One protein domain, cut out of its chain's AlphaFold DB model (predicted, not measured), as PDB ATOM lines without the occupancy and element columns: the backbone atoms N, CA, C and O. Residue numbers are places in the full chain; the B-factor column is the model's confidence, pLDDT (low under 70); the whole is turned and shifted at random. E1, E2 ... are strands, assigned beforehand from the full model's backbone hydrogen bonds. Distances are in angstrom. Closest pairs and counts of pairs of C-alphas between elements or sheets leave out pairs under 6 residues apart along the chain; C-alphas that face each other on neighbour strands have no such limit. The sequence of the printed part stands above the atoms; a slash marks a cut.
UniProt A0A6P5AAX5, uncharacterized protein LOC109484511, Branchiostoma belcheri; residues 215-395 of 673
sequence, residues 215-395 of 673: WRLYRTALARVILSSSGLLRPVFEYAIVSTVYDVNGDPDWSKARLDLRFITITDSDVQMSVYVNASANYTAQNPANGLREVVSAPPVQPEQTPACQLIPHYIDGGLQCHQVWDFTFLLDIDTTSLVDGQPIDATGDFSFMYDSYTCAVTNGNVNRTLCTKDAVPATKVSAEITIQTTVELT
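AT A GLANCE: This is residues 215 to 395 of the 673 residues of the protein "uncharacterized protein LOC109484511" of Branchiostoma belcheri (UniProt A0A6P5AAX5). The domain is a long, flattened tube of strands that run mostly lengthwise: two strongly twisted sheets stand partly face to face, E1, E11 and E9 in one wall and E2, E3 and E8 in the other. The walls come together along E1 and E2 on one side and more loosely on the other, where E5 is close to E6 and E4 to E8; E7 and E10 lie at one end of the tube, and both ends of the printed part lie at the opposite end. The printed part has 181 residues with no named helix and eleven named strands, E1 to E11 in chain order; the class is all strand, and both sheets are branched and antiparallel. The whole is only just compact, close to loose, with a radius of gyration of the C-alphas of 18.9 A and an elongated outline of 60 by 35 by 26 A.

IN THESE COORDINATES: The larger sheet has six strands. Its longest is E9, residues 344 to 363, 51.5 A from first to last C-alpha; it bends by 71 degrees at residue 360. E11, residues 380 to 395, is 47.9 A long and ends with C-alpha 395 at (-38.684, -125.034, 12.728). E1, residues 215 to 228, is 40.8 A long and begins with C-alpha 215 at (-34.774, -124.718, 17.956). The shorter strands are E4, residues 272 to 276, E5, residues 282 to 285, and E10, residues 366 to 374, which bends by 79 degrees at residue 370. In the second sheet, E8, residues 320 to 333, is 41.5 A long, from C-alpha 320 at (-27.768, -76.363, 35.390). E3, residues 252 to 267, is 40.8 A long and bends by 82 degrees at residue 255. E2, residues 234 to 246, is 35.6 A long; E6 is residues 292 to 297 and E7 residues 310 to 313.

HOW THE PARTS SIT: E9 has four neighbours, staggered along it. E5, beside residues 349 to 352, and E4, beside 355 to 359, lie on one side of it; E11, beside 344 to 355, and E10, beside 358 to 363, lie on the other side. N 351 and O 384 join E9 to E11 within hydrogen-bond range at 2.8 A, N 284 and O 350 join E5 to E9 at 2.9 A, and N 273 and O 358 join E4 to E9 at 2.9 A. E9 and E10 form a hairpin, with N 368 and O 361 at 2.8 A. E1, an edge strand, is antiparallel to E11 at 163 degrees, with N 218 and O 391 at 2.9 A. In the second sheet, E8 has E3 on one side and E6 and E7 on the other side. N 261 and O 328 of E3 and E8 are 2.8 A apart, and N 331 and O 294 of E8 and E6 also 2.8 A. The hairpin of E7 and E8 has N 312 and O 321 at 2.9 A, and that of E2 and E3 has N 241 and O 260 at 2.8 A. Between the sheets, E1 and E2 have 16 pairs of C-alphas within 8 A, the closest those of Ala 221 and Ala 240, 5.8 A apart. The closest C-alphas of E5 and E6 are those of Tyr 283 and Leu 292, 6.2 A, and of E4 and E8 those of Met 273 and Cys 322, 6.7 A. E3 and E11 are near each other, while E8 and E11 are apart.

THE WHOLE: The two C-alphas farthest apart, those of Thr 363 and Thr 395, are 61.4 A apart, whereas those of Trp 215 and Thr 395 are 6.5 A apart. The printed part has no cut. The link from E6 to E7, residues 298 to 309, is long; the other links are tight or short. Mean pLDDT of the printed part is 83.4; residues 223 to 226, 229, 231, 250 to 251 and 315 to 318 are under 70.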
ATOM      1  N   TRP A 215     -34.107-125.244  16.773       86.69
ATOM      2  CA  TRP A 215     -34.774-124.718  17.956       86.69
ATOM      3  C   TRP A 215     -34.172-123.352  18.268       86.69
ATOM      4  O   TRP A 215     -32.950-123.228  18.368       86.69
ATOM      5  N   ARG A 216     -35.011-122.330  18.423       86.19
ATOM      6  CA  ARG A 216     -34.595-120.968  18.757       86.19
ATOM      7  C   ARG A 216     -35.302-120.464  19.995       86.19
ATOM      8  O   ARG A 216     -36.503-120.653  20.164       86.19
ATOM      9  N   LEU A 217     -34.545-119.759  20.822       82.81
ATOM     10  CA  LEU A 217     -35.042-118.970  21.936       82.81
ATOM     11  C   LEU A 217     -34.715-117.506  21.671       82.81
ATOM     12  O   LEU A 217     -33.547-117.122  21.633       82.81
ATOM     13  N   TYR A 218     -35.757-116.697  21.540       80.94
ATOM     14  CA  TYR A 218     -35.682-115.255  21.375       80.94
ATOM     15  C   TYR A 218     -36.131-114.556  22.654       80.94
ATOM     16  O   TYR A 218     -37.148-114.931  23.249       80.94
ATOM     17  N   ARG A 219     -35.413-113.500  23.054       77.38
ATOM     18  CA  ARG A 219     -35.836-112.633  24.157       77.38
ATOM     19  C   ARG A 219     -35.731-111.154  23.812       77.38
ATOM     20  O   ARG A 219     -34.802-110.695  23.145       77.38
ATOM     21  N   THR A 220     -36.687-110.385  24.315       74.00
ATOM     22  CA  THR A 220     -36.656-108.921  24.261       74.00
ATOM     23  C   THR A 220     -37.263-108.329  25.524       74.00
ATOM     24  O   THR A 220     -38.173-108.916  26.108       74.00
ATOM     25  N   ALA A 221     -36.764-107.174  25.959       70.81
ATOM     26  CA  ALA A 221     -37.410-106.382  26.999       70.81
ATOM     27  C   ALA A 221     -38.074-105.156  26.386       70.81
ATOM     28  O   ALA A 221     -37.466-104.410  25.624       70.81
ATOM     29  N   LEU A 222     -39.313-104.926  26.800       70.56
ATOM     30  CA  LEU A 222     -40.101-103.746  26.496       70.56
ATOM     31  C   LEU A 222     -40.350-103.003  27.807       70.56
ATOM     32  O   LEU A 222     -41.018-103.519  28.706       70.56
ATOM     33  N   ALA A 223     -39.793-101.805  27.943       67.06
ATOM     34  CA  ALA A 223     -40.003-100.970  29.117       67.06
ATOM     35  C   ALA A 223     -41.087 -99.939  28.838       67.06
ATOM     36  O   ALA A 223     -40.914 -99.093  27.973       67.06
ATOM     37  N   ARG A 224     -42.194-100.001  29.580       63.28
ATOM     38  CA  ARG A 224     -43.405 -99.246  29.252       63.28
ATOM     39  C   ARG A 224     -43.376 -97.807  29.753       63.28
ATOM     40  O   ARG A 224     -43.644 -96.878  29.003       63.28
ATOM     41  N   VAL A 225     -43.089 -97.609  31.039       63.12
ATOM     42  CA  VAL A 225     -43.098 -96.285  31.685       63.12
ATOM     43  C   VAL A 225     -42.134 -96.301  32.864       63.12
ATOM     44  O   VAL A 225     -42.180 -97.250  33.645       63.12
ATOM     45  N   ILE A 226     -41.339 -95.237  33.046       65.88
ATOM     46  CA  ILE A 226     -40.749 -94.923  34.352       65.88
ATOM     47  C   ILE A 226     -41.518 -93.768  34.994       65.88
ATOM     48  O   ILE A 226     -41.660 -92.696  34.416       65.88
ATOM     49  N   LEU A 227     -41.994 -93.983  36.214       74.19
ATOM     50  CA  LEU A 227     -42.662 -92.979  37.032       74.19
ATOM     51  C   LEU A 227     -41.800 -92.629  38.236       74.19
ATOM     52  O   LEU A 227     -41.184 -93.502  38.843       74.19
ATOM     53  N   SER A 228     -41.821 -91.359  38.618       78.00
ATOM     54  CA  SER A 228     -41.299 -90.896  39.899       78.00
ATOM     55  C   SER A 228     -42.448 -90.475  40.802       78.00
ATOM     56  O   SER A 228     -43.418 -89.862  40.358       78.00
ATOM     57  N   SER A 229     -42.349 -90.792  42.091       68.44
ATOM     58  CA  SER A 229     -43.319 -90.359  43.096       68.44
ATOM     59  C   SER A 229     -43.173 -88.884  43.481       68.44
ATOM     60  O   SER A 229     -43.950 -88.404  44.305       68.44
ATOM     61  N   SER A 230     -42.165 -88.177  42.959       74.06
ATOM     62  CA  SER A 230     -41.948 -86.751  43.200       74.06
ATOM     63  C   SER A 230     -41.541 -86.026  41.914       74.06
ATOM     64  O   SER A 230     -40.876 -86.592  41.051       74.06
ATOM     65  N   GLY A 231     -41.908 -84.748  41.801       66.31
ATOM     66  CA  GLY A 231     -41.449 -83.887  40.703       66.31
ATOM     67  C   GLY A 231     -39.995 -83.422  40.841       66.31
ATOM     68  O   GLY A 231     -39.483 -82.797  39.928       66.31
ATOM     69  N   LEU A 232     -39.331 -83.713  41.970       73.12
ATOM     70  CA  LEU A 232     -37.936 -83.322  42.220       73.12
ATOM     71  C   LEU A 232     -36.939 -84.173  41.431       73.12
ATOM     72  O   LEU A 232     -35.813 -83.747  41.193       73.12
ATOM     73  N   LEU A 233     -37.347 -85.391  41.072       82.06
ATOM     74  CA  LEU A 233     -36.526 -86.353  40.362       82.06
ATOM     75  C   LEU A 233     -37.273 -86.792  39.110       82.06
ATOM     76  O   LEU A 233     -38.281 -87.494  39.208       82.06
ATOM     77  N   ARG A 234     -36.774 -86.395  37.942       83.19
ATOM     78  CA  ARG A 234     -37.317 -86.809  36.648       83.19
ATOM     79  C   ARG A 234     -36.498 -87.981  36.102       83.19
ATOM     80  O   ARG A 234     -35.342 -87.775  35.730       83.19
ATOM     81  N   PRO A 235     -37.042 -89.206  36.069       82.94
ATOM     82  CA  PRO A 235     -36.355 -90.339  35.480       82.94
ATOM     83  C   PRO A 235     -36.510 -90.332  33.955       82.94
ATOM     84  O   PRO A 235     -37.571 -89.990  33.440       82.94
ATOM     85  N   VAL A 236     -35.466 -90.749  33.249       78.00
ATOM     86  CA  VAL A 236     -35.446 -90.973  31.802       78.00
ATOM     87  C   VAL A 236     -34.917 -92.381  31.582       78.00
ATOM     88  O   VAL A 236     -33.804 -92.697  32.001       78.00
ATOM     89  N   PHE A 237     -35.724 -93.250  30.981       76.44
ATOM     90  CA  PHE A 237     -35.295 -94.609  30.654       76.44
ATOM     91  C   PHE A 237     -34.154 -94.548  29.637       76.44
ATOM     92  O   PHE A 237     -34.190 -93.681  28.774       76.44
ATOM     93  N   GLU A 238     -33.151 -95.425  29.708       74.25
ATOM     94  CA  GLU A 238     -32.146 -95.543  28.640       74.25
ATOM     95  C   GLU A 238     -32.318 -96.861  27.892       74.25
ATOM     96  O   GLU A 238     -32.689 -96.844  26.715       74.25
ATOM     97  N   TYR A 239     -32.120 -97.994  28.576       74.38
ATOM     98  CA  TYR A 239     -32.287 -99.323  27.990       74.38
ATOM     99  C   TYR A 239     -32.682-100.396  29.013       74.38
ATOM    100  O   TYR A 239     -32.429-100.280  30.214       74.38
ATOM    101  N   ALA A 240     -33.253-101.486  28.494       77.56
ATOM    102  CA  ALA A 240     -33.392-102.771  29.166       77.56
ATOM    103  C   ALA A 240     -32.929-103.859  28.197       77.56
ATOM    104  O   ALA A 240     -33.531-104.045  27.142       77.56
ATOM    105  N   ILE A 241     -31.857-104.562  28.548       74.88
ATOM    106  CA  ILE A 241     -31.283-105.635  27.736       74.88
ATOM    107  C   ILE A 241     -31.554-106.952  28.451       74.88
ATOM    108  O   ILE A 241     -31.314-107.077  29.651       74.88
ATOM    109  N   VAL A 242     -32.081-107.931  27.719       80.44
ATOM    110  CA  VAL A 242     -32.327-109.276  28.243       80.44
ATOM    111  C   VAL A 242     -31.313-110.216  27.640       80.44
ATOM    112  O   VAL A 242     -31.214-110.297  26.419       80.44
ATOM    113  N   SER A 243     -30.604-110.938  28.499       78.94
ATOM    114  CA  SER A 243     -29.600-111.912  28.102       78.94
ATOM    115  C   SER A 243     -29.876-113.304  28.663       78.94
ATOM    116  O   SER A 243     -30.584-113.504  29.663       78.94
ATOM    117  N   THR A 244     -29.327-114.301  27.974       78.69
ATOM    118  CA  THR A 244     -29.394-115.706  28.381       78.69
ATOM    119  C   THR A 244     -28.510-115.968  29.596       78.69
ATOM    120  O   THR A 244     -27.396-115.457  29.719       78.69
ATOM    121  N   VAL A 245     -29.019-116.793  30.507       83.62
ATOM    122  CA  VAL A 245     -28.302-117.250  31.697       83.62
ATOM    123  C   VAL A 245     -27.712-118.611  31.383       83.62
ATOM    124  O   VAL A 245     -28.413-119.454  30.839       83.62
ATOM    125  N   TYR A 246     -26.453-118.836  31.742       81.38
ATOM    126  CA  TYR A 246     -25.790-120.123  31.547       81.38
ATOM    127  C   TYR A 246     -25.593-120.818  32.889       81.38
ATOM    128  O   TYR A 246     -25.328-120.169  33.908       81.38
ATOM    129  N   ASP A 247     -25.754-122.135  32.896       80.56
ATOM    130  CA  ASP A 247     -25.501-122.963  34.061       80.56
ATOM    131  C   ASP A 247     -23.993-123.229  34.259       80.56
ATOM    132  O   ASP A 247     -23.128-122.689  33.566       80.56
ATOM    133  N   VAL A 248     -23.654-124.060  35.247       79.25
ATOM    134  CA  VAL A 248     -22.255-124.406  35.558       79.25
ATOM    135  C   VAL A 248     -21.562-125.234  34.471       79.25
ATOM    136  O   VAL A 248     -20.333-125.299  34.467       79.25
ATOM    137  N   ASN A 249     -22.325-125.869  33.579       73.94
ATOM    138  CA  ASN A 249     -21.818-126.656  32.458       73.94
ATOM    139  C   ASN A 249     -21.661-125.806  31.187       73.94
ATOM    140  O   ASN A 249     -21.056-126.270  30.224       73.94
ATOM    141  N   GLY A 250     -22.136-124.555  31.209       69.25
ATOM    142  CA  GLY A 250     -22.160-123.667  30.051       69.25
ATOM    143  C   GLY A 250     -23.402-123.844  29.180       69.25
ATOM    144  O   GLY A 250     -23.447-123.272  28.094       69.25
ATOM    145  N   ASP A 251     -24.400-124.594  29.653       69.69
ATOM    146  CA  ASP A 251     -25.662-124.791  28.950       69.69
ATOM    147  C   ASP A 251     -26.628-123.638  29.274       69.69
ATOM    148  O   ASP A 251     -26.675-123.164  30.417       69.69
ATOM    149  N   PRO A 252     -27.404-123.142  28.297       71.38
ATOM    150  CA  PRO A 252     -28.349-122.060  28.521       71.38
ATOM    151  C   PRO A 252     -29.534-122.531  29.375       71.38
ATOM    152  O   PRO A 252     -30.202-123.517  29.071       71.38
ATOM    153  N   ASP A 253     -29.837-121.780  30.427       79.06
ATOM    154  CA  ASP A 253     -30.985-121.987  31.302       79.06
ATOM    155  C   ASP A 253     -32.178-121.152  30.811       79.06
ATOM    156  O   ASP A 253     -32.326-119.967  31.121       79.06
ATOM    157  N   TRP A 254     -33.056-121.784  30.033       76.25
ATOM    158  CA  TRP A 254     -34.259-121.153  29.474       76.25
ATOM    159  C   TRP A 254     -35.309-120.772  30.528       76.25
ATOM    160  O   TRP A 254     -36.186-119.960  30.231       76.25
ATOM    161  N   SER A 255     -35.217-121.303  31.752       81.00
ATOM    162  CA  SER A 255     -36.113-120.938  32.859       81.00
ATOM    163  C   SER A 255     -35.696-119.649  33.565       81.00
ATOM    164  O   SER A 255     -36.402-119.173  34.451       81.00
ATOM    165  N   LYS A 256     -34.552-119.065  33.185       87.69
ATOM    166  CA  LYS A 256     -34.033-117.830  33.775       87.69
ATOM    167  C   LYS A 256     -33.673-116.811  32.715       87.69
ATOM    168  O   LYS A 256     -33.163-117.164  31.654       87.69
ATOM    169  N   ALA A 257     -33.854-115.539  33.032       87.88
ATOM    170  CA  ALA A 257     -33.414-114.423  32.207       87.88
ATOM    171  C   ALA A 257     -32.587-113.439  33.036       87.88
ATOM    172  O   ALA A 257     -32.931-113.143  34.183       87.88
ATOM    173  N   ARG A 258     -31.498-112.927  32.459       89.12
ATOM    174  CA  ARG A 258     -30.765-111.792  33.022       89.12
ATOM    175  C   ARG A 258     -31.312-110.515  32.397       89.12
ATOM    176  O   ARG A 258     -31.431-110.442  31.181       89.12
ATOM    177  N   LEU A 259     -31.641-109.533  33.227       88.94
ATOM    178  CA  LEU A 259     -32.108-108.217  32.803       88.94
ATOM    179  C   LEU A 259     -31.100-107.160  33.252       88.94
ATOM    180  O   LEU A 259     -30.934-106.949  34.453       88.94
ATOM    181  N   ASP A 260     -30.479-106.485  32.295       86.62
ATOM    182  CA  ASP A 260     -29.642-105.311  32.517       86.62
ATOM    183  C   ASP A 260     -30.468-104.052  32.248       86.62
ATOM    184  O   ASP A 260     -30.942-103.828  31.134       86.62
ATOM    185  N   LEU A 261     -30.678-103.245  33.284       86.88
ATOM    186  CA  LEU A 261     -31.533-102.062  33.261       86.88
ATOM    187  C   LEU A 261     -30.699-100.810  33.520       86.88
ATOM    188  O   LEU A 261     -30.018-100.725  34.546       86.88
ATOM    189  N   ARG A 262     -30.833 -99.816  32.638       85.88
ATOM    190  CA  ARG A 262     -30.234 -98.492  32.808       85.88
ATOM    191  C   ARG A 262     -31.259 -97.375  32.654       85.88
ATOM    192  O   ARG A 262     -32.070 -97.374  31.728       85.88
ATOM    193  N   PHE A 263     -31.193 -96.395  33.550       86.44
ATOM    194  CA  PHE A 263     -31.935 -95.142  33.423       86.44
ATOM    195  C   PHE A 263     -31.165 -93.967  34.024       86.44
ATOM    196  O   PHE A 263     -30.314 -94.132  34.896       86.44
ATOM    197  N   ILE A 264     -31.506 -92.763  33.582       85.88
ATOM    198  CA  ILE A 264     -30.993 -91.503  34.111       85.88
ATOM    199  C   ILE A 264     -32.012 -90.920  35.083       85.88
ATOM    200  O   ILE A 264     -33.215 -90.991  34.854       85.88
ATOM    201  N   THR A 265     -31.549 -90.284  36.150       88.44
ATOM    202  CA  THR A 265     -32.370 -89.358  36.932       88.44
ATOM    203  C   THR A 265     -31.862 -87.936  36.776       88.44
ATOM    204  O   THR A 265     -30.658 -87.699  36.883       88.44
ATOM    205  N   ILE A 266     -32.789 -87.005  36.579       86.94
ATOM    206  CA  ILE A 266     -32.529 -85.581  36.399       86.94
ATOM    207  C   ILE A 266     -33.103 -84.827  37.599       86.94
ATOM    208  O   ILE A 266     -34.254 -85.057  37.975       86.94
ATOM    209  N   THR A 267     -32.312 -83.932  38.188       87.50
ATOM    210  CA  THR A 267     -32.785 -82.959  39.187       87.50
ATOM    211  C   THR A 267     -32.525 -81.538  38.691       87.50
ATOM    212  O   THR A 267     -31.477 -81.266  38.099       87.50
ATOM    213  N   ASP A 268     -33.477 -80.634  38.929       81.19
ATOM    214  CA  ASP A 268     -33.450 -79.238  38.463       81.19
ATOM    215  C   ASP A 268     -32.586 -78.339  39.365       81.19
ATOM    216  O   ASP A 268     -33.017 -77.290  39.848       81.19
ATOM    217  N   SER A 269     -31.361 -78.778  39.659       81.38
ATOM    218  CA  SER A 269     -30.413 -78.045  40.495       81.38
ATOM    219  C   SER A 269     -28.970 -78.490  40.251       81.38
ATOM    220  O   SER A 269     -28.697 -79.663  40.006       81.38
ATOM    221  N   ASP A 270     -28.032 -77.554  40.398       81.69
ATOM    222  CA  ASP A 270     -26.590 -77.799  40.351       81.69
ATOM    223  C   ASP A 270     -25.993 -78.237  41.691       81.69
ATOM    224  O   ASP A 270     -24.847 -78.684  41.738       81.69
ATOM    225  N   VAL A 271     -26.760 -78.124  42.776       85.00
ATOM    226  CA  VAL A 271     -26.347 -78.501  44.134       85.00
ATOM    227  C   VAL A 271     -27.052 -79.754  44.645       85.00
ATOM    228  O   VAL A 271     -26.647 -80.272  45.683       85.00
ATOM    229  N   GLN A 272     -28.082 -80.256  43.959       87.06
ATOM    230  CA  GLN A 272     -28.798 -81.463  44.381       87.06
ATOM    231  C   GLN A 272     -28.307 -82.707  43.647       87.06
ATOM    232  O   GLN A 272     -27.935 -82.671  42.478       87.06
ATOM    233  N   MET A 273     -28.324 -83.829  44.354       89.00
ATOM    234  CA  MET A 273     -28.067 -85.146  43.790       89.00
ATOM    235  C   MET A 273     -28.906 -86.207  44.493       89.00
ATOM    236  O   MET A 273     -29.400 -86.015  45.603       89.00
ATOM    237  N   SER A 274     -29.031 -87.354  43.844       90.81
ATOM    238  CA  SER A 274     -29.712 -88.528  44.372       90.81
ATOM    239  C   SER A 274     -28.716 -89.612  44.772       90.81
ATOM    240  O   SER A 274     -27.652 -89.779  44.166       90.81
ATOM    241  N   VAL A 275     -29.072 -90.362  45.813       92.06
ATOM    242  CA  VAL A 275     -28.323 -91.521  46.312       92.06
ATOM    243  C   VAL A 275     -29.282 -92.697  46.444       92.06
ATOM    244  O   VAL A 275     -30.356 -92.569  47.033       92.06
ATOM    245  N   TYR A 276     -28.904 -93.843  45.880       93.69
ATOM    246  CA  TYR A 276     -29.713 -95.057  45.923       93.69
ATOM    247  C   TYR A 276     -29.845 -95.590  47.358       93.69
ATOM    248  O   TYR A 276     -28.860 -95.727  48.089       93.69
ATOM    249  N   VAL A 277     -31.071 -95.921  47.762       93.06
ATOM    250  CA  VAL A 277     -31.347 -96.495  49.081       93.06
ATOM    251  C   VAL A 277     -31.033 -97.988  49.061       93.06
ATOM    252  O   VAL A 277     -31.523 -98.734  48.209       93.06
ATOM    253  N   ASN A 278     -30.245 -98.434  50.041       89.06
ATOM    254  CA  ASN A 278     -29.805 -99.822  50.141       89.06
ATOM    255  C   ASN A 278     -30.973-100.818  50.126       89.06
ATOM    256  O   ASN A 278     -31.953-100.630  50.847       89.06
ATOM    257  N   ALA A 279     -30.820-101.890  49.344       85.56
ATOM    258  CA  ALA A 279     -31.800-102.966  49.188       85.56
ATOM    259  C   ALA A 279     -33.234-102.476  48.885       85.56
ATOM    260  O   ALA A 279     -34.203-103.114  49.287       85.56
ATOM    261  N   SER A 280     -33.373-101.333  48.203       91.50
ATOM    262  CA  SER A 280     -34.684-100.784  47.842       91.50
ATOM    263  C   SER A 280     -35.240-101.311  46.520       91.50
ATOM    264  O   SER A 280     -36.437-101.161  46.285       91.50
ATOM    265  N   ALA A 281     -34.400-101.933  45.684       90.50
ATOM    266  CA  ALA A 281     -34.823-102.608  44.466       90.50
ATOM    267  C   ALA A 281     -35.815-103.728  44.800       90.50
ATOM    268  O   ALA A 281     -35.475-104.711  45.458       90.50
ATOM    269  N   ASN A 282     -37.045-103.563  44.332       90.94
ATOM    270  CA  ASN A 282     -38.116-104.529  44.506       90.94
ATOM    271  C   ASN A 282     -38.817-104.769  43.171       90.94
ATOM    272  O   ASN A 282     -38.993-103.833  42.392       90.94
ATOM    273  N   TYR A 283     -39.246-106.005  42.939       91.12
ATOM    274  CA  TYR A 283     -39.927-106.425  41.724       91.12
ATOM    275  C   TYR A 283     -41.232-107.135  42.073       91.12
ATOM    276  O   TYR A 283     -41.250-108.068  42.875       91.12
ATOM    277  N   THR A 284     -42.327-106.676  41.475       91.88
ATOM    278  CA  THR A 284     -43.655-107.273  41.639       91.88
ATOM    279  C   THR A 284     -44.114-107.830  40.300       91.88
ATOM    280  O   THR A 284     -44.506-107.078  39.411       91.88
ATOM    281  N   ALA A 285     -44.040-109.150  40.151       91.25
ATOM    282  CA  ALA A 285     -44.473-109.838  38.942       91.25
ATOM    283  C   ALA A 285     -46.003-109.850  38.820       91.25
ATOM    284  O   ALA A 285     -46.704-110.027  39.820       91.25
ATOM    285  N   GLN A 286     -46.527-109.731  37.596       87.69
ATOM    286  CA  GLN A 286     -47.956-109.945  37.337       87.69
ATOM    287  C   GLN A 286     -48.335-111.428  37.469       87.69
ATOM    288  O   GLN A 286     -49.371-111.753  38.049       87.69
ATOM    289  N   ASN A 287     -47.470-112.326  36.982       86.56
ATOM    290  CA  ASN A 287     -47.546-113.763  37.238       86.56
ATOM    291  C   ASN A 287     -46.529-114.131  38.338       86.56
ATOM    292  O   ASN A 287     -45.332-113.956  38.112       86.56
ATOM    293  N   PRO A 288     -46.954-114.680  39.492       84.94
ATOM    294  CA  PRO A 288     -46.049-115.091  40.567       84.94
ATOM    295  C   PRO A 288     -44.969-116.108  40.167       84.94
ATOM    296  O   PRO A 288     -43.968-116.212  40.872       84.94
ATOM    297  N   ALA A 289     -45.163-116.860  39.079       85.38
ATOM    298  CA  ALA A 289     -44.157-117.783  38.555       85.38
ATOM    299  C   ALA A 289     -42.956-117.060  37.912       85.38
ATOM    300  O   ALA A 289     -41.849-117.593  37.924       85.38
ATOM    301  N   ASN A 290     -43.144-115.826  37.431       87.19
ATOM    302  CA  ASN A 290     -42.087-114.992  36.863       87.19
ATOM    303  C   ASN A 290     -41.376-114.192  37.964       87.19
ATOM    304  O   ASN A 290     -41.467-112.974  37.982       87.19
ATOM    305  N   GLY A 291     -40.782-114.844  38.964       87.31
ATOM    306  CA  GLY A 291     -40.259-114.173  40.163       87.31
ATOM    307  C   GLY A 291     -38.910-113.463  39.978       87.31
ATOM    308  O   GLY A 291     -38.107-113.824  39.121       87.31
ATOM    309  N   LEU A 292     -38.608-112.487  40.847       90.44
ATOM    310  CA  LEU A 292     -37.235-111.993  41.012       90.44
ATOM    311  C   LEU A 292     -36.439-112.996  41.836       90.44
ATOM    312  O   LEU A 292     -36.741-113.229  43.007       90.44
ATOM    313  N   ARG A 293     -35.393-113.546  41.225       91.44
ATOM    314  CA  ARG A 293     -34.528-114.536  41.854       91.44
ATOM    315  C   ARG A 293     -33.360-113.898  42.582       91.44
ATOM    316  O   ARG A 293     -33.070-114.263  43.718       91.44
ATOM    317  N   GLU A 294     -32.691-112.952  41.929       92.25
ATOM    318  CA  GLU A 294     -31.501-112.303  42.471       92.25
ATOM    319  C   GLU A 294     -31.323-110.886  41.914       92.25
ATOM    320  O   GLU A 294     -31.562-110.627  40.734       92.25
ATOM    321  N   VAL A 295     -30.849-109.970  42.762       91.69
ATOM    322  CA  VAL A 295     -30.286-108.682  42.335       91.69
ATOM    323  C   VAL A 295     -28.773-108.863  42.241       91.69
ATOM    324  O   VAL A 295     -28.078-108.825  43.254       91.69
ATOM    325  N   VAL A 296     -28.278-109.109  41.030       91.25
ATOM    326  CA  VAL A 296     -26.863-109.420  40.761       91.25
ATOM    327  C   VAL A 296     -25.989-108.182  40.954       91.25
ATOM    328  O   VAL A 296     -24.890-108.266  41.498       91.25
ATOM    329  N   SER A 297     -26.478-107.026  40.504       90.56
ATOM    330  CA  SER A 297     -25.788-105.743  40.624       90.56
ATOM    331  C   SER A 297     -26.791-104.635  40.924       90.56
ATOM    332  O   SER A 297     -27.867-104.586  40.327       90.56
ATOM    333  N   ALA A 298     -26.426-103.746  41.847       90.44
ATOM    334  CA  ALA A 298     -27.182-102.547  42.183       90.44
ATOM    335  C   ALA A 298     -26.225-101.368  42.433       90.44
ATOM    336  O   ALA A 298     -25.065-101.591  42.806       90.44
ATOM    337  N   PRO A 299     -26.694-100.116  42.283       89.81
ATOM    338  CA  PRO A 299     -25.860 -98.941  42.474       89.81
ATOM    339  C   PRO A 299     -25.298 -98.802  43.899       89.81
ATOM    340  O   PRO A 299     -25.898 -99.286  44.866       89.81
ATOM    341  N   PRO A 300     -24.173 -98.083  44.066       87.94
ATOM    342  CA  PRO A 300     -23.625 -97.776  45.381       87.94
ATOM    343  C   PRO A 300     -24.591 -96.958  46.243       87.94
ATOM    344  O   PRO A 300     -25.289 -96.070  45.762       87.94
ATOM    345  N   VAL A 301     -24.570 -97.224  47.549       89.19
ATOM    346  CA  VAL A 301     -25.462 -96.591  48.542       89.19
ATOM    347  C   VAL A 301     -24.804 -95.431  49.291       89.19
ATOM    348  O   VAL A 301     -25.439 -94.778  50.113       89.19
ATOM    349  N   GLN A 302     -23.507 -95.209  49.060       87.19
ATOM    350  CA  GLN A 302     -22.735 -94.147  49.701       87.19
ATOM    351  C   GLN A 302     -22.624 -92.936  48.764       87.19
ATOM    352  O   GLN A 302     -22.287 -93.130  47.588       87.19
ATOM    353  N   PRO A 303     -22.842 -91.699  49.250       85.06
ATOM    354  CA  PRO A 303     -22.769 -90.493  48.424       85.06
ATOM    355  C   PRO A 303     -21.445 -90.347  47.663       85.06
ATOM    356  O   PRO A 303     -21.435 -89.907  46.517       85.06
ATOM    357  N   GLU A 304     -20.319 -90.763  48.248       86.19
ATOM    358  CA  GLU A 304     -18.989 -90.625  47.637       86.19
ATOM    359  C   GLU A 304     -18.767 -91.587  46.462       86.19
ATOM    360  O   GLU A 304     -17.927 -91.331  45.596       86.19
ATOM    361  N   GLN A 305     -19.510 -92.696  46.445       86.06
ATOM    362  CA  GLN A 305     -19.394 -93.774  45.461       86.06
ATOM    363  C   GLN A 305     -20.518 -93.751  44.425       86.06
ATOM    364  O   GLN A 305     -20.377 -94.367  43.373       86.06
ATOM    365  N   THR A 306     -21.613 -93.042  44.704       88.19
ATOM    366  CA  THR A 306     -22.755 -92.927  43.796       88.19
ATOM    367  C   THR A 306     -22.345 -92.278  42.461       88.19
ATOM    368  O   THR A 306     -21.390 -91.489  42.446       88.19
ATOM    369  N   PRO A 307     -23.040 -92.561  41.345       88.19
ATOM    370  CA  PRO A 307     -22.760 -91.979  40.034       88.19
ATOM    371  C   PRO A 307     -22.588 -90.459  40.095       88.19
ATOM    372  O   PRO A 307     -23.335 -89.755  40.779       88.19
ATOM    373  N   ALA A 308     -21.554 -89.957  39.415       84.94
ATOM    374  CA  ALA A 308     -21.254 -88.534  39.415       84.94
ATOM    375  C   ALA A 308     -22.395 -87.749  38.758       84.94
ATOM    376  O   ALA A 308     -22.946 -88.163  37.743       84.94
ATOM    377  N   CYS A 309     -22.714 -86.603  39.348       87.25
ATOM    378  CA  CYS A 309     -23.653 -85.655  38.785       87.25
ATOM    379  C   CYS A 309     -23.038 -84.969  37.559       87.25
ATOM    380  O   CYS A 309     -22.076 -84.206  37.698       87.25
ATOM    381  N   GLN A 310     -23.575 -85.235  36.371       88.06
ATOM    382  CA  GLN A 310     -23.216 -84.511  35.159       88.06
ATOM    383  C   GLN A 310     -24.097 -83.267  35.045       88.06
ATOM    384  O   GLN A 310     -25.309 -83.377  34.877       88.06
ATOM    385  N   LEU A 311     -23.481 -82.089  35.148       84.56
ATOM    386  CA  LEU A 311     -24.190 -80.817  35.039       84.56
ATOM    387  C   LEU A 311     -24.414 -80.461  33.569       84.56
ATOM    388  O   LEU A 311     -23.456 -80.238  32.825       84.56
ATOM    389  N   ILE A 312     -25.677 -80.410  33.160       82.62
ATOM    390  CA  ILE A 312     -26.101 -80.100  31.793       82.62
ATOM    391  C   ILE A 312     -26.966 -78.835  31.826       82.62
ATOM    392  O   ILE A 312     -27.855 -78.738  32.668       82.62
ATOM    393  N   PRO A 313     -26.731 -77.843  30.948       78.12
ATOM    394  CA  PRO A 313     -27.594 -76.672  30.860       78.12
ATOM    395  C   PRO A 313     -29.011 -77.060  30.436       78.12
ATOM    396  O   PRO A 313     -29.209 -77.693  29.397       78.12
ATOM    397  N   HIS A 314     -29.994 -76.630  31.211       75.44
ATOM    398  CA  HIS A 314     -31.397 -76.720  30.882       75.44
ATOM    399  C   HIS A 314     -31.714 -75.744  29.746       75.44
ATOM    400  O   HIS A 314     -31.392 -74.555  29.794       75.44
ATOM    401  N   TYR A 315     -32.327 -76.268  28.689       57.53
ATOM    402  CA  TYR A 315     -32.493 -75.557  27.421       57.53
ATOM    403  C   TYR A 315     -33.416 -74.327  27.514       57.53
ATOM    404  O   TYR A 315     -33.296 -73.415  26.698       57.53
ATOM    405  N   ILE A 316     -34.324 -74.290  28.497       57.28
ATOM    406  CA  ILE A 316     -35.371 -73.260  28.600       57.28
ATOM    407  C   ILE A 316     -34.910 -72.052  29.422       57.28
ATOM    408  O   ILE A 316     -35.077 -70.913  28.992       57.28
ATOM    409  N   ASP A 317     -34.341 -72.286  30.602       66.81
ATOM    410  CA  ASP A 317     -34.007 -71.234  31.575       66.81
ATOM    411  C   ASP A 317     -32.493 -71.003  31.730       66.81
ATOM    412  O   ASP A 317     -32.079 -70.037  32.374       66.81
ATOM    413  N   GLY A 318     -31.658 -71.856  31.125       68.00
ATOM    414  CA  GLY A 318     -30.202 -71.809  31.251       68.00
ATOM    415  C   GLY A 318     -29.669 -72.251  32.619       68.00
ATOM    416  O   GLY A 318     -28.467 -72.111  32.860       68.00
ATOM    417  N   GLY A 319     -30.522 -72.771  33.510       77.69
ATOM    418  CA  GLY A 319     -30.114 -73.383  34.774       77.69
ATOM    419  C   GLY A 319     -29.311 -74.662  34.540       77.69
ATOM    420  O   GLY A 319     -29.386 -75.260  33.475       77.69
ATOM    421  N   LEU A 320     -28.502 -75.098  35.502       81.94
ATOM    422  CA  LEU A 320     -27.768 -76.363  35.390       81.94
ATOM    423  C   LEU A 320     -28.582 -77.488  36.044       81.94
ATOM    424  O   LEU A 320     -28.957 -77.385  37.209       81.94
ATOM    425  N   GLN A 321     -28.830 -78.554  35.288       86.44
ATOM    426  CA  GLN A 321     -29.484 -79.783  35.730       86.44
ATOM    427  C   GLN A 321     -28.449 -80.851  36.056       86.44
ATOM    428  O   GLN A 321     -27.470 -81.025  35.328       86.44
ATOM    429  N   CYS A 322     -28.693 -81.609  37.117       87.31
ATOM    430  CA  CYS A 322     -27.864 -82.741  37.493       87.31
ATOM    431  C   CYS A 322     -28.406 -84.039  36.891       87.31
ATOM    432  O   CYS A 322     -29.500 -84.472  37.253       87.31
ATOM    433  N   HIS A 323     -27.628 -84.675  36.014       89.25
ATOM    434  CA  HIS A 323     -27.933 -85.974  35.414       89.25
ATOM    435  C   HIS A 323     -27.090 -87.070  36.077       89.25
ATOM    436  O   HIS A 323     -25.865 -86.962  36.141       89.25
ATOM    437  N   GLN A 324     -27.734 -88.133  36.561       90.12
ATOM    438  CA  GLN A 324     -27.063 -89.301  37.144       90.12
ATOM    439  C   GLN A 324     -27.577 -90.587  36.502       90.12
ATOM    440  O   GLN A 324     -28.784 -90.796  36.432       90.12
ATOM    441  N   VAL A 325     -26.654 -91.433  36.049       89.25
ATOM    442  CA  VAL A 325     -26.939 -92.719  35.395       89.25
ATOM    443  C   VAL A 325     -26.987 -93.831  36.439       89.25
ATOM    444  O   VAL A 325     -26.100 -93.900  37.288       89.25
ATOM    445  N   TRP A 326     -27.977 -94.717  36.358       90.69
ATOM    446  CA  TRP A 326     -28.164 -95.837  37.281       90.69
ATOM    447  C   TRP A 326     -28.198 -97.162  36.537       90.69
ATOM    448  O   TRP A 326     -29.013 -97.340  35.638       90.69
ATOM    449  N   ASP A 327     -27.349 -98.091  36.974       90.06
ATOM    450  CA  ASP A 327     -27.202 -99.430  36.409       90.06
ATOM    451  C   ASP A 327     -27.689-100.501  37.386       90.06
ATOM    452  O   ASP A 327     -27.292-100.517  38.556       90.06
ATOM    453  N   PHE A 328     -28.493-101.433  36.887       91.56
ATOM    454  CA  PHE A 328     -28.949-102.601  37.629       91.56
ATOM    455  C   PHE A 328     -28.832-103.865  36.783       91.56
ATOM    456  O   PHE A 328     -29.108-103.841  35.586       91.56
ATOM    457  N   THR A 329     -28.522-104.985  37.433       91.50
ATOM    458  CA  THR A 329     -28.590-106.316  36.819       91.50
ATOM    459  C   THR A 329     -29.442-107.226  37.689       91.50
ATOM    460  O   THR A 329     -29.138-107.440  38.867       91.50
ATOM    461  N   PHE A 330     -30.484-107.803  37.100       92.38
ATOM    462  CA  PHE A 330     -31.412-108.723  37.749       92.38
ATOM    463  C   PHE A 330     -31.332-110.113  37.130       92.38
ATOM    464  O   PHE A 330     -31.039-110.268  35.947       92.38
ATOM    465  N   LEU A 331     -31.643-111.121  37.939       92.25
ATOM    466  CA  LEU A 331     -31.916-112.480  37.502       92.25
ATOM    467  C   LEU A 331     -33.379-112.796  37.811       92.25
ATOM    468  O   LEU A 331     -33.802-112.709  38.967       92.25
ATOM    469  N   LEU A 332     -34.138-113.151  36.784       91.62
ATOM    470  CA  LEU A 332     -35.571-113.411  36.857       91.62
ATOM    471  C   LEU A 332     -35.841-114.870  36.494       91.62
ATOM    472  O   LEU A 332     -35.183-115.409  35.603       91.62
ATOM    473  N   ASP A 333     -36.801-115.489  37.173       90.31
ATOM    474  CA  ASP A 333     -37.384-116.756  36.735       90.31
ATOM    475  C   ASP A 333     -38.435-116.468  35.647       90.31
ATOM    476  O   ASP A 333     -39.144-115.463  35.713       90.31
ATOM    477  N   ILE A 334     -38.509-117.331  34.634       85.88
ATOM    478  CA  ILE A 334     -39.459-117.259  33.520       85.88
ATOM    479  C   ILE A 334     -40.320-118.519  33.541       85.88
ATOM    480  O   ILE A 334     -39.808-119.639  33.545       85.88
ATOM    481  N   ASP A 335     -41.635-118.334  33.544       84.62
ATOM    482  CA  ASP A 335     -42.618-119.403  33.469       84.62
ATOM    483  C   ASP A 335     -42.641-120.001  32.061       84.62
ATOM    484  O   ASP A 335     -43.105-119.384  31.102       84.62
ATOM    485  N   THR A 336     -42.123-121.221  31.938       74.69
ATOM    486  CA  THR A 336     -42.060-121.954  30.670       74.69
ATOM    487  C   THR A 336     -43.165-122.999  30.530       74.69
ATOM    488  O   THR A 336     -43.139-123.786  29.586       74.69
ATOM    489  N   THR A 337     -44.119-123.055  31.465       73.94
ATOM    490  CA  THR A 337     -45.139-124.119  31.496       73.94
ATOM    491  C   THR A 337     -46.231-123.951  30.441       73.94
ATOM    492  O   THR A 337     -46.829-124.937  30.028       73.94
ATOM    493  N   SER A 338     -46.463-122.729  29.959       72.81
ATOM    494  CA  SER A 338     -47.451-122.414  28.920       72.81
ATOM    495  C   SER A 338     -46.807-122.058  27.576       72.81
ATOM    496  O   SER A 338     -47.341-121.233  26.836       72.81
ATOM    497  N   LEU A 339     -45.622-122.608  27.283       76.25
ATOM    498  CA  LEU A 339     -44.938-122.366  26.011       76.25
ATOM    499  C   LEU A 339     -45.711-122.988  24.855       76.25
ATOM    500  O   LEU A 339     -45.991-124.186  24.851       76.25
ATOM    501  N   VAL A 340     -46.000-122.152  23.864       79.81
ATOM    502  CA  VAL A 340     -46.551-122.540  22.572       79.81
ATOM    503  C   VAL A 340     -45.593-122.047  21.501       79.81
ATOM    504  O   VAL A 340     -45.115-120.913  21.559       79.81
ATOM    505  N   ASP A 341     -45.312-122.915  20.541       80.94
ATOM    506  CA  ASP A 341     -44.412-122.630  19.431       80.94
ATOM    507  C   ASP A 341     -44.762-121.329  18.686       80.94
ATOM    508  O   ASP A 341     -45.920-121.076  18.345       80.94
ATOM    509  N   GLY A 342     -43.752-120.482  18.478       74.75
ATOM    510  CA  GLY A 342     -43.855-119.190  17.800       74.75
ATOM    511  C   GLY A 342     -44.615-118.099  18.568       74.75
ATOM    512  O   GLY A 342     -44.688-116.965  18.090       74.75
ATOM    513  N   GLN A 343     -45.169-118.388  19.751       78.94
ATOM    514  CA  GLN A 343     -45.934-117.414  20.534       78.94
ATOM    515  C   GLN A 343     -45.077-116.774  21.637       78.94
ATOM    516  O   GLN A 343     -44.433-117.492  22.408       78.94
ATOM    517  N   PRO A 344     -45.063-115.432  21.753       76.69
ATOM    518  CA  PRO A 344     -44.361-114.764  22.839       76.69
ATOM    519  C   PRO A 344     -45.080-114.997  24.173       76.69
ATOM    520  O   PRO A 344     -46.291-114.802  24.285       76.69
ATOM    521  N   ILE A 345     -44.317-115.359  25.203       80.31
ATOM    522  CA  ILE A 345     -44.742-115.296  26.602       80.31
ATOM    523  C   ILE A 345     -44.251-113.988  27.202       80.31
ATOM    524  O   ILE A 345     -43.050-113.710  27.208       80.31
ATOM    525  N   ASP A 346     -45.181-113.239  27.784       81.56
ATOM    526  CA  ASP A 346     -44.893-111.994  28.479       81.56
ATOM    527  C   ASP A 346     -44.650-112.241  29.976       81.56
ATOM    528  O   ASP A 346     -45.535-112.643  30.734       81.56
ATOM    529  N   ALA A 347     -43.441-111.930  30.430       83.75
ATOM    530  CA  ALA A 347     -43.106-111.774  31.837       83.75
ATOM    531  C   ALA A 347     -43.114-110.284  32.197       83.75
ATOM    532  O   ALA A 347     -42.086-109.603  32.172       83.75
ATOM    533  N   THR A 348     -44.303-109.762  32.509       86.69
ATOM    534  CA  THR A 348     -44.489-108.372  32.943       86.69
ATOM    535  C   THR A 348     -44.382-108.234  34.457       86.69
ATOM    536  O   THR A 348     -44.972-109.011  35.215       86.69
ATOM    537  N   GLY A 349     -43.689-107.194  34.916       87.38
ATOM    538  CA  GLY A 349     -43.746-106.781  36.312       87.38
ATOM    539  C   GLY A 349     -43.243-105.365  36.564       87.38
ATOM    540  O   GLY A 349     -42.633-104.726  35.705       87.38
ATOM    541  N   ASP A 350     -43.520-104.895  37.775       89.75
ATOM    542  CA  ASP A 350     -43.181-103.556  38.242       89.75
ATOM    543  C   ASP A 350     -41.889-103.581  39.053       89.75
ATOM    544  O   ASP A 350     -41.836-104.126  40.162       89.75
ATOM    545  N   PHE A 351     -40.854-102.940  38.521       91.31
ATOM    546  CA  PHE A 351     -39.631-102.633  39.247       91.31
ATOM    547  C   PHE A 351     -39.815-101.343  40.039       91.31
ATOM    548  O   PHE A 351     -40.423-100.386  39.565       91.31
ATOM    549  N   SER A 352     -39.283-101.290  41.255       91.56
ATOM    550  CA  SER A 352     -39.295-100.084  42.076       91.56
ATOM    551  C   SER A 352     -37.991 -99.890  42.831       91.56
ATOM    552  O   SER A 352     -37.405-100.847  43.326       91.56
ATOM    553  N   PHE A 353     -37.572 -98.632  42.919       92.31
ATOM    554  CA  PHE A 353     -36.303 -98.171  43.467       92.31
ATOM    555  C   PHE A 353     -36.563 -96.958  44.356       92.31
ATOM    556  O   PHE A 353     -37.472 -96.175  44.074       92.31
ATOM    557  N   MET A 354     -35.776 -96.773  45.413       93.56
ATOM    558  CA  MET A 354     -35.885 -95.600  46.284       93.56
ATOM    559  C   MET A 354     -34.595 -94.785  46.247       93.56
ATOM    560  O   MET A 354     -33.498 -95.345  46.292       93.56
ATOM    561  N   TYR A 355     -34.741 -93.461  46.217       93.00
ATOM    562  CA  TYR A 355     -33.637 -92.508  46.168       93.00
ATOM    563  C   TYR A 355     -33.769 -91.451  47.256       93.00
ATOM    564  O   TYR A 355     -34.792 -90.776  47.365       93.00
ATOM    565  N   ASP A 356     -32.714 -91.286  48.043       92.50
ATOM    566  CA  ASP A 356     -32.574 -90.169  48.968       92.50
ATOM    567  C   ASP A 356     -31.994 -88.957  48.234       92.50
ATOM    568  O   ASP A 356     -31.046 -89.089  47.458       92.50
ATOM    569  N   SER A 357     -32.538 -87.771  48.506       90.62
ATOM    570  CA  SER A 357     -32.014 -86.513  47.968       90.62
ATOM    571  C   SER A 357     -30.951 -85.929  48.901       90.62
ATOM    572  O   SER A 357     -31.067 -86.015  50.128       90.62
ATOM    573  N   TYR A 358     -29.892 -85.376  48.319       91.50
ATOM    574  CA  TYR A 358     -28.773 -84.754  49.015       91.50
ATOM    575  C   TYR A 358     -28.473 -83.390  48.402       91.50
ATOM    576  O   TYR A 358     -28.364 -83.268  47.182       91.50
ATOM    577  N   THR A 359     -28.229 -82.403  49.257       90.12
ATOM    578  CA  THR A 359     -27.657 -81.111  48.870       90.12
ATOM    579  C   THR A 359     -26.144 -81.128  49.088       90.12
ATOM    580  O   THR A 359     -25.661 -81.537  50.145       90.12
ATOM    581  N   CYS A 360     -25.385 -80.660  48.103       89.19
ATOM    582  CA  CYS A 360     -23.932 -80.753  48.041       89.19
ATOM    583  C   CYS A 360     -23.293 -79.425  47.636       89.19
ATOM    584  O   CYS A 360     -23.862 -78.627  46.895       89.19
ATOM    585  N   ALA A 361     -22.056 -79.200  48.080       87.25
ATOM    586  CA  ALA A 361     -21.285 -78.042  47.640       87.25
ATOM    587  C   ALA A 361     -20.761 -78.225  46.203       87.25
ATOM    588  O   ALA A 361     -20.170 -79.256  45.878       87.25
ATOM    589  N   VAL A 362     -20.882 -77.194  45.366       81.50
ATOM    590  CA  VAL A 362     -20.267 -77.158  44.028       81.50
ATOM    591  C   VAL A 362     -18.871 -76.548  44.130       81.50
ATOM    592  O   VAL A 362     -18.690 -75.453  44.656       81.50
ATOM    593  N   THR A 363     -17.851 -77.258  43.643       77.94
ATOM    594  CA  THR A 363     -16.458 -76.782  43.602       77.94
ATOM    595  C   THR A 363     -15.925 -76.910  42.178       77.94
ATOM    596  O   THR A 363     -15.976 -77.991  41.599       77.94
ATOM    597  N   ASN A 364     -15.401 -75.823  41.602       74.44
ATOM    598  CA  ASN A 364     -14.894 -75.784  40.219       74.44
ATOM    599  C   ASN A 364     -15.911 -76.272  39.165       74.44
ATOM    600  O   ASN A 364     -15.530 -76.941  38.209       74.44
ATOM    601  N   GLY A 365     -17.198 -75.964  39.356       71.31
ATOM    602  CA  GLY A 365     -18.257 -76.373  38.429       71.31
ATOM    603  C   GLY A 365     -18.609 -77.863  38.475       71.31
ATOM    604  O   GLY A 365     -19.252 -78.338  37.552       71.31
ATOM    605  N   ASN A 366     -18.198 -78.592  39.519       78.31
ATOM    606  CA  ASN A 366     -18.580 -79.986  39.754       78.31
ATOM    607  C   ASN A 366     -19.158 -80.166  41.161       78.31
ATOM    608  O   ASN A 366     -18.697 -79.535  42.119       78.31
ATOM    609  N   VAL A 367     -20.118 -81.079  41.302       82.69
ATOM    610  CA  VAL A 367     -20.692 -81.451  42.601       82.69
ATOM    611  C   VAL A 367     -19.654 -82.200  43.438       82.69
ATOM    612  O   VAL A 367     -19.159 -83.262  43.053       82.69
ATOM    613  N   ASN A 368     -19.313 -81.660  44.611       83.44
ATOM    614  CA  ASN A 368     -18.399 -82.311  45.539       83.44
ATOM    615  C   ASN A 368     -19.150 -83.313  46.427       83.44
ATOM    616  O   ASN A 368     -19.678 -82.961  47.482       83.44
ATOM    617  N   ARG A 369     -19.110 -84.584  46.016       84.06
ATOM    618  CA  ARG A 369     -19.785 -85.715  46.678       84.06
ATOM    619  C   ARG A 369     -19.395 -85.948  48.147       84.06
ATOM    620  O   ARG A 369     -20.150 -86.567  48.882       84.06
ATOM    621  N   THR A 370     -18.235 -85.453  48.589       83.12
ATOM    622  CA  THR A 370     -17.780 -85.601  49.991       83.12
ATOM    623  C   THR A 370     -18.388 -84.569  50.943       83.12
ATOM    624  O   THR A 370     -18.315 -84.731  52.158       83.12
ATOM    625  N   LEU A 371     -18.984 -83.502  50.403       85.62
ATOM    626  CA  LEU A 371     -19.595 -82.404  51.158       85.62
ATOM    627  C   LEU A 371     -21.120 -82.398  50.990       85.62
ATOM    628  O   LEU A 371     -21.735 -81.337  50.902       85.62
ATOM    629  N   CYS A 372     -21.712 -83.586  50.903       87.94
ATOM    630  CA  CYS A 372     -23.141 -83.769  50.721       87.94
ATOM    631  C   CYS A 372     -23.848 -83.996  52.054       87.94
ATOM    632  O   CYS A 372     -23.409 -84.785  52.891       87.94
ATOM    633  N   THR A 373     -24.989 -83.343  52.228       91.38
ATOM    634  CA  THR A 373     -25.884 -83.535  53.368       91.38
ATOM    635  C   THR A 373     -27.226 -84.037  52.877       91.38
ATOM    636  O   THR A 373     -27.788 -83.465  51.949       91.38
ATOM    637  N   LYS A 374     -27.737 -85.100  53.506       90.25
ATOM    638  CA  LYS A 374     -29.050 -85.658  53.179       90.25
ATOM    639  C   LYS A 374     -30.143 -84.632  53.471       90.25
ATOM    640  O   LYS A 374     -30.192 -84.084  54.576       90.25
ATOM    641  N   ASP A 375     -31.034 -84.435  52.513       88.62
ATOM    642  CA  ASP A 375     -32.167 -83.533  52.654       88.62
ATOM    643  C   ASP A 375     -33.243 -84.152  53.554       88.62
ATOM    644  O   ASP A 375     -33.447 -85.367  53.596       88.62
ATOM    645  N   ALA A 376     -33.975 -83.310  54.284       88.19
ATOM    646  CA  ALA A 376     -35.059 -83.737  55.171       88.19
ATOM    647  C   ALA A 376     -36.369 -84.038  54.410       88.19
ATOM    648  O   ALA A 376     -37.459 -83.712  54.885       88.19
ATOM    649  N   VAL A 377     -36.264 -84.638  53.223       86.19
ATOM    650  CA  VAL A 377     -37.393 -85.071  52.388       86.19
ATOM    651  C   VAL A 377     -37.477 -86.601  52.364       86.19
ATOM    652  O   VAL A 377     -36.446 -87.273  52.457       86.19
ATOM    653  N   PRO A 378     -38.684 -87.189  52.274       87.75
ATOM    654  CA  PRO A 378     -38.831 -88.628  52.086       87.75
ATOM    655  C   PRO A 378     -38.122 -89.109  50.818       87.75
ATOM    656  O   PRO A 378     -38.060 -88.381  49.825       87.75
ATOM    657  N   ALA A 379     -37.641 -90.354  50.840       90.19
ATOM    658  CA  ALA A 379     -37.054 -90.975  49.662       90.19
ATOM    659  C   ALA A 379     -38.060 -90.984  48.501       90.19
ATOM    660  O   ALA A 379     -39.237 -91.314  48.677       90.19
ATOM    661  N   THR A 380     -37.589 -90.623  47.313       91.00
ATOM    662  CA  THR A 380     -38.389 -90.640  46.092       91.00
ATOM    663  C   THR A 380     -38.401 -92.050  45.517       91.00
ATOM    664  O   THR A 380     -37.345 -92.647  45.311       91.00
ATOM    665  N   LYS A 381     -39.596 -92.580  45.246       91.38
ATOM    666  CA  LYS A 381     -39.780 -93.861  44.570       91.38
ATOM    667  C   LYS A 381     -39.719 -93.645  43.064       91.38
ATOM    668  O   LYS A 381     -40.521 -92.885  42.532       91.38
ATOM    669  N   VAL A 382     -38.835 -94.363  42.386       88.88
ATOM    670  CA  VAL A 382     -38.827 -94.505  40.928       88.88
ATOM    671  C   VAL A 382     -39.336 -95.903  40.601       88.88
ATOM    672  O   VAL A 382     -38.854 -96.874  41.178       88.88
ATOM    673  N   SER A 383     -40.331 -96.034  39.729       88.06
ATOM    674  CA  SER A 383     -40.884 -97.330  39.325       88.06
ATOM    675  C   SER A 383     -40.925 -97.482  37.818       88.06
ATOM    676  O   SER A 383     -41.341 -96.544  37.147       88.06
ATOM    677  N   ALA A 384     -40.555 -98.656  37.315       84.62
ATOM    678  CA  ALA A 384     -40.559 -98.990  35.899       84.62
ATOM    679  C   ALA A 384     -41.367-100.271  35.641       84.62
ATOM    680  O   ALA A 384     -41.070-101.306  36.236       84.62
ATOM    681  N   GLU A 385     -42.361-100.214  34.753       84.50
ATOM    682  CA  GLU A 385     -43.076-101.413  34.279       84.50
ATOM    683  C   GLU A 385     -42.286-102.001  33.100       84.50
ATOM    684  O   GLU A 385     -42.127-101.340  32.071       84.50
ATOM    685  N   ILE A 386     -41.766-103.222  33.244       83.38
ATOM    686  CA  ILE A 386     -40.969-103.899  32.209       83.38
ATOM    687  C   ILE A 386     -41.643-105.223  31.857       83.38
ATOM    688  O   ILE A 386     -42.037-105.990  32.737       83.38
ATOM    689  N   THR A 387     -41.773-105.485  30.560       83.06
ATOM    690  CA  THR A 387     -42.258-106.747  29.996       83.06
ATOM    691  C   THR A 387     -41.121-107.441  29.271       83.06
ATOM    692  O   THR A 387     -40.585-106.900  28.310       83.06
ATOM    693  N   ILE A 388     -40.755-108.638  29.718       83.56
ATOM    694  CA  ILE A 388     -39.818-109.498  28.994       83.56
ATOM    695  C   ILE A 388     -40.636-110.441  28.129       83.56
ATOM    696  O   ILE A 388     -41.373-111.262  28.667       83.56
ATOM    697  N   GLN A 389     -40.502-110.335  26.813       81.06
ATOM    698  CA  GLN A 389     -41.120-111.282  25.894       81.06
ATOM    699  C   GLN A 389     -40.118-112.383  25.576       81.06
ATOM    700  O   GLN A 389     -38.992-112.103  25.157       81.06
ATOM    701  N   THR A 390     -40.526-113.629  25.792       78.88
ATOM    702  CA  THR A 390     -39.751-114.820  25.443       78.88
ATOM    703  C   THR A 390     -40.517-115.612  24.396       78.88
ATOM    704  O   THR A 390     -41.634-116.042  24.667       78.88
ATOM    705  N   THR A 391     -39.917-115.833  23.232       80.75
ATOM    706  CA  THR A 391     -40.503-116.652  22.165       80.75
ATOM    707  C   THR A 391     -39.620-117.864  21.933       80.75
ATOM    708  O   THR A 391     -38.398-117.735  21.834       80.75
ATOM    709  N   VAL A 392     -40.238-119.037  21.850       82.25
ATOM    710  CA  VAL A 392     -39.575-120.275  21.440       82.25
ATOM    711  C   VAL A 392     -40.098-120.648  20.063       82.25
ATOM    712  O   VAL A 392     -41.307-120.653  19.860       82.25
ATOM    713  N   GLU A 393     -39.195-120.934  19.135       85.25
ATOM    714  CA  GLU A 393     -39.520-121.317  17.762       85.25
ATOM    715  C   GLU A 393     -38.834-122.643  17.422       85.25
ATOM    716  O   GLU A 393     -37.615-122.789  17.546       85.25
ATOM    717  N   LEU A 394     -39.627-123.626  17.010       83.19
ATOM    718  CA  LEU A 394     -39.190-124.911  16.498       83.19
ATOM    719  C   LEU A 394     -39.530-124.955  15.016       83.19
ATOM    720  O   LEU A 394     -40.688-125.035  14.627       83.19
ATOM    721  N   THR A 395     -38.503-124.945  14.177       85.06
ATOM    722  CA  THR A 395     -38.684-125.034  12.728       85.06
ATOM    723  C   THR A 395     -37.700-126.021  12.117       85.06
ATOM    724  O   THR A 395     -36.672-126.359  12.710       85.06
TER     725      THR A 395